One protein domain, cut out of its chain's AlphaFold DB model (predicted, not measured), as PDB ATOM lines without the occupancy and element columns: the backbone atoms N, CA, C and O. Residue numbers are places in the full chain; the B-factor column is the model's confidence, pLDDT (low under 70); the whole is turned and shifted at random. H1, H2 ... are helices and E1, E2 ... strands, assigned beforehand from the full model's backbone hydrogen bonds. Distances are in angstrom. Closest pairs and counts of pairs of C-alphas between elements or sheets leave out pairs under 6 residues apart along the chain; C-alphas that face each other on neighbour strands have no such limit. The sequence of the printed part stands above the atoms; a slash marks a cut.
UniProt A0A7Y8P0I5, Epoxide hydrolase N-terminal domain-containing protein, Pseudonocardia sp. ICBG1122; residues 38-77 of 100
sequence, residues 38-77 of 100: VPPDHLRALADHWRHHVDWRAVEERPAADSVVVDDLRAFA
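This is residues 38 to 77 of the 100 residues of the protein "Epoxide hydrolase N-terminal domain-containing protein" of Pseudonocardia sp. ICBG1122 (UniProt A0A7Y8P0I5). An open arch with no packed core: helix H1 makes one leg, short H2 lies along the top, and the two-stranded hairpin E1 and E2 ends the other leg. The 40 printed residues run H1, H2, E1, E2, a mixed class with one antiparallel sheet. The whole is extended, with a radius of gyration of the C-alphas of 14.3 A and spans of 40 by 22 by 15 A.

H1, residues 40 to 52, begins at C-alpha 40 (117.065, 276.420, 343.519) and is 18.3 A long. H2 is residues 56 to 61. E1 is residues 67 to 70 and E2 residues 73 to 76, each 9.7 A long; C-alpha 76 is at (128.276, 294.059, 324.998).

H1 and H2 are apart, and in both every O i to N i+4 pair is within hydrogen-bond range. H1 is apart from E1 and E2, and H2 from E2. E1 and E2 form an antiparallel hairpin at 145 degrees; N 70 and O 73 are 2.9 A apart, within hydrogen-bond range.

The C-alphas farthest apart, Asp 41 and Asp 71, are 40.3 A apart. Residues 38 to 63 stand free. The three links are tight, and the printed part has no cut. Residues 63 to 68 and 72 to 77 have pLDDT under 70.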
ATOM      1  N   VAL A  38     115.069 283.270 342.297       81.81
ATOM      2  CA  VAL A  38     115.209 282.164 341.355       81.81
ATOM      3  C   VAL A  38     115.116 280.831 342.110       81.81
ATOM      4  O   VAL A  38     115.879 280.599 343.053       81.81
ATOM      5  N   PRO A  39     114.226 279.912 341.690       84.69
ATOM      6  CA  PRO A  39     114.102 278.614 342.331       84.69
ATOM      7  C   PRO A  39     115.436 277.843 342.322       84.69
ATOM      8  O   PRO A  39     116.069 277.737 341.268       84.69
ATOM      9  N   PRO A  40     115.837 277.216 343.442       82.81
ATOM     10  CA  PRO A  40     117.065 276.420 343.519       82.81
ATOM     11  C   PRO A  40     117.145 275.304 342.468       82.81
ATOM     12  O   PRO A  40     118.201 275.077 341.884       82.81
ATOM     13  N   ASP A  41     116.021 274.646 342.164       83.81
ATOM     14  CA  ASP A  41     115.959 273.622 341.113       83.81
ATOM     15  C   ASP A  41     116.204 274.202 339.716       83.81
ATOM     16  O   ASP A  41     116.799 273.540 338.864       83.81
ATOM     17  N   HIS A  42     115.788 275.449 339.479       85.38
ATOM     18  CA  HIS A  42     116.067 276.135 338.222       85.38
ATOM     19  C   HIS A  42     117.556 276.468 338.100       85.38
ATOM     20  O   HIS A  42     118.154 276.204 337.060       85.38
ATOM     21  N   LEU A  43     118.178 276.966 339.175       86.12
ATOM     22  CA  LEU A  43     119.626 277.193 339.217       86.12
ATOM     23  C   LEU A  43     120.410 275.891 339.012       86.12
ATOM     24  O   LEU A  43     121.420 275.897 338.312       86.12
ATOM     25  N   ARG A  44     119.923 274.768 339.556       86.44
ATOM     26  CA  ARG A  44     120.515 273.444 339.325       86.44
ATOM     27  C   ARG A  44     120.459 273.057 337.851       86.44
ATOM     28  O   ARG A  44     121.488 272.727 337.276       86.44
ATOM     29  N   ALA A  45     119.281 273.145 337.238       88.69
ATOM     30  CA  ALA A  45     119.117 272.832 335.822       88.69
ATOM     31  C   ALA A  45     119.988 273.733 334.930       88.69
ATOM     32  O   ALA A  45     120.537 273.271 333.932       88.69
ATOM     33  N   LEU A  46     120.147 275.006 335.299       91.44
ATOM     34  CA  LEU A  46     120.997 275.946 334.577       91.44
ATOM     35  C   LEU A  46     122.486 275.594 334.701       91.44
ATOM     36  O   LEU A  46     123.191 275.588 333.693       91.44
ATOM     37  N   ALA A  47     122.955 275.269 335.908       91.38
ATOM     38  CA  ALA A  47     124.328 274.832 336.138       91.38
ATOM     39  C   ALA A  47     124.643 273.543 335.359       91.38
ATOM     40  O   ALA A  47     125.653 273.493 334.658       91.38
ATOM     41  N   ASP A  48     123.744 272.555 335.397       92.00
ATOM     42  CA  ASP A  48     123.878 271.307 334.636       92.00
ATOM     43  C   ASP A  48     123.912 271.585 333.120       92.00
ATOM     44  O   ASP A  48     124.749 271.044 332.392       92.00
ATOM     45  N   HIS A  49     123.053 272.488 332.632       93.56
ATOM     46  CA  HIS A  49     123.036 272.901 331.228       93.56
ATOM     47  C   HIS A  49     124.373 273.516 330.793       93.56
ATOM     48  O   HIS A  49     124.970 273.091 329.806       93.56
ATOM     49  N   TRP A  50     124.879 274.484 331.548       93.94
ATOM     50  CA  TRP A  50     126.166 275.128 331.282       93.94
ATOM     51  C   TRP A  50     127.354 274.181 331.376       93.94
ATOM     52  O   TRP A  50     128.326 274.337 330.637       93.94
ATOM     53  N   ARG A  51     127.274 273.188 332.258       93.75
ATOM     54  CA  ARG A  51     128.347 272.223 332.469       93.75
ATOM     55  C   ARG A  51     128.437 271.165 331.370       93.75
ATOM     56  O   ARG A  51     129.538 270.688 331.086       93.75
ATOM     57  N   HIS A  52     127.301 270.761 330.805       94.56
ATOM     58  CA  HIS A  52     127.226 269.561 329.966       94.56
ATOM     59  C   HIS A  52     126.683 269.795 328.557       94.56
ATOM     60  O   HIS A  52     126.905 268.965 327.681       94.56
ATOM     61  N   HIS A  53     125.969 270.896 328.331       94.00
ATOM     62  CA  HIS A  53     125.205 271.108 327.100       94.00
ATOM     63  C   HIS A  53     125.622 272.359 326.321       94.00
ATOM     64  O   HIS A  53     125.180 272.532 325.186       94.00
ATOM     65  N   VAL A  54     126.475 273.213 326.894       91.75
ATOM     66  CA  VAL A  54     127.041 274.375 326.204       91.75
ATOM     67  C   VAL A  54     128.444 274.059 325.699       91.75
ATOM     68  O   VAL A  54     129.329 273.704 326.474       91.75
ATOM     69  N   ASP A  55     128.657 274.254 324.399       91.12
ATOM     70  CA  ASP A  55     129.994 274.319 323.816       91.12
ATOM     71  C   ASP A  55     130.551 275.740 323.972       91.12
ATOM     72  O   ASP A  55     130.254 276.650 323.193       91.12
ATOM     73  N   TRP A  56     131.359 275.937 325.013       88.56
ATOM     74  CA  TRP A  56     131.971 277.228 325.315       88.56
ATOM     75  C   TRP A  56     132.917 277.726 324.216       88.56
ATOM     76  O   TRP A  56     133.059 278.939 324.061       88.56
ATOM     77  N   ARG A  57     133.518 276.827 323.421       87.88
ATOM     78  CA  ARG A  57     134.401 277.208 322.308       87.88
ATOM     79  C   ARG A  57     133.591 277.741 321.137       87.88
ATOM     80  O   ARG A  57     133.898 278.811 320.620       87.88
ATOM     81  N   ALA A  58     132.483 277.085 320.807       86.88
ATOM     82  CA  ALA A  58     131.558 277.594 319.798       86.88
ATOM     83  C   ALA A  58     130.940 278.951 320.198       86.88
ATOM     84  O   ALA A  58     130.706 279.814 319.349       86.88
ATOM     85  N   VAL A  59     130.684 279.170 321.494       84.44
ATOM     86  CA  VAL A  59     130.183 280.458 322.005       84.44
ATOM     87  C   VAL A  59     131.208 281.578 321.820       84.44
ATOM     88  O   VAL A  59     130.830 282.694 321.463       84.44
ATOM     89  N   GLU A  60     132.487 281.292 322.041       80.25
ATOM     90  CA  GLU A  60     133.580 282.250 321.886       80.25
ATOM     91  C   GLU A  60     133.789 282.673 320.426       80.25
ATOM     92  O   GLU A  60     133.973 283.858 320.131       80.25
ATOM     93  N   GLU A  61     133.715 281.709 319.509       79.88
ATOM     94  CA  GLU A  61     133.842 281.943 318.071       79.88
ATOM     95  C   GLU A  61     132.661 282.725 317.497       79.88
ATOM     96  O   GLU A  61     132.787 283.356 316.444       79.88
ATOM     97  N   ARG A  62     131.514 282.722 318.191       74.00
ATOM     98  CA  ARG A  62     130.335 283.462 317.761       74.00
ATOM     99  C   ARG A  62     130.516 284.963 318.037       74.00
ATOM    100  O   ARG A  62     130.551 285.395 319.199       74.00
ATOM    101  N   PRO A  63     130.526 285.809 316.992       64.31
ATOM    102  CA  PRO A  63     130.388 287.244 317.181       64.31
ATOM    103  C   PRO A  63     129.039 287.490 317.862       64.31
ATOM    104  O   PRO A  63     128.005 286.996 317.410       64.31
ATOM    105  N   ALA A  64     129.034 288.215 318.975       65.75
ATOM    106  CA  ALA A  64     127.774 288.644 319.559       65.75
ATOM    107  C   ALA A  64     127.240 289.722 318.621       65.75
ATOM    108  O   ALA A  64     127.984 290.638 318.278       65.75
ATOM    109  N   ALA A  65     125.991 289.574 318.179       64.50
ATOM    110  CA  ALA A  65     125.397 290.446 317.167       64.50
ATOM    111  C   ALA A  65     125.541 291.943 317.515       64.50
ATOM    112  O   ALA A  65     125.736 292.751 316.614       64.50
ATOM    113  N   ASP A  66     125.569 292.266 318.814       65.00
ATOM    114  CA  ASP A  66     125.674 293.628 319.343       65.00
ATOM    115  C   ASP A  66     127.006 293.912 320.070       65.00
ATOM    116  O   ASP A  66     127.096 294.833 320.882       65.00
ATOM    117  N   SER A  67     128.057 293.106 319.862       66.31
ATOM    118  CA  SER A  67     129.361 293.429 320.461       66.31
ATOM    119  C   SER A  67     130.126 294.464 319.647       66.31
ATOM    120  O   SER A  67     130.312 294.303 318.443       66.31
ATOM    121  N   VAL A  68     130.638 295.475 320.344       66.75
ATOM    122  CA  VAL A  68     131.548 296.499 319.824       66.75
ATOM    123  C   VAL A  68     132.896 296.369 320.532       66.75
ATOM    124  O   VAL A  68     132.953 296.010 321.709       66.75
ATOM    125  N   VAL A  69     133.987 296.627 319.812       70.31
ATOM    126  CA  VAL A  69     135.326 296.744 320.404       70.31
ATOM    127  C   VAL A  69     135.600 298.225 320.668       70.31
ATOM    128  O   VAL A  69     135.517 299.030 319.743       70.31
ATOM    129  N   VAL A  70     135.886 298.581 321.920       70.75
ATOM    130  CA  VAL A  70     136.231 299.938 322.376       70.75
ATOM    131  C   VAL A  70     137.580 299.853 323.079       70.75
ATOM    132  O   VAL A  70     137.677 299.098 324.037       70.75
ATOM    133  N   ASP A  71     138.599 300.582 322.616       78.81
ATOM    134  CA  ASP A  71     139.946 300.596 323.222       78.81
ATOM    135  C   ASP A  71     140.491 299.189 323.548       78.81
ATOM    136  O   ASP A  71     140.930 298.915 324.663       78.81
ATOM    137  N   ASP A  72     140.388 298.264 322.586       69.69
ATOM    138  CA  ASP A  72     140.750 296.851 322.759       69.69
ATOM    139  C   ASP A  72     140.010 296.142 323.913       69.69
ATOM    140  O   ASP A  72     140.517 295.202 324.516       69.69
ATOM    141  N   LEU A  73     138.769 296.531 324.200       67.62
ATOM    142  CA  LEU A  73     137.842 295.793 325.054       67.62
ATOM    143  C   LEU A  73     136.572 295.457 324.276       67.62
ATOM    144  O   LEU A  73     135.944 296.324 323.668       67.62
ATOM    145  N   ARG A  74     136.139 294.193 324.318       67.12
ATOM    146  CA  ARG A  74     134.821 293.802 323.802       67.12
ATOM    147  C   ARG A  74     133.749 294.186 324.816       67.12
ATOM    148  O   ARG A  74     133.624 293.554 325.862       67.12
ATOM    149  N   ALA A  75     132.949 295.188 324.478       68.81
ATOM    150  CA  ALA A  75     131.761 295.559 325.226       68.81
ATOM    151  C   ALA A  75     130.523 294.915 324.591       68.81
ATOM    152  O   ALA A  75     130.364 294.884 323.367       68.81
ATOM    153  N   PHE A  76     129.622 294.413 325.432       60.97
ATOM    154  CA  PHE A  76     128.276 294.059 324.998       60.97
ATOM    155  C   PHE A  76     127.431 295.330 325.005       60.97
ATOM    156  O   PHE A  76     127.115 295.851 326.076       60.97
ATOM    157  N   ALA A  77     127.066 295.838 323.829       60.44
ATOM    158  CA  ALA A  77     126.085 296.904 323.760       60.44
ATOM    159  C   ALA A  77     124.715 296.290 324.053       60.44
ATOM    160  O   ALA A  77     124.162 295.546 323.247       60.44
TER     161      ALA A  77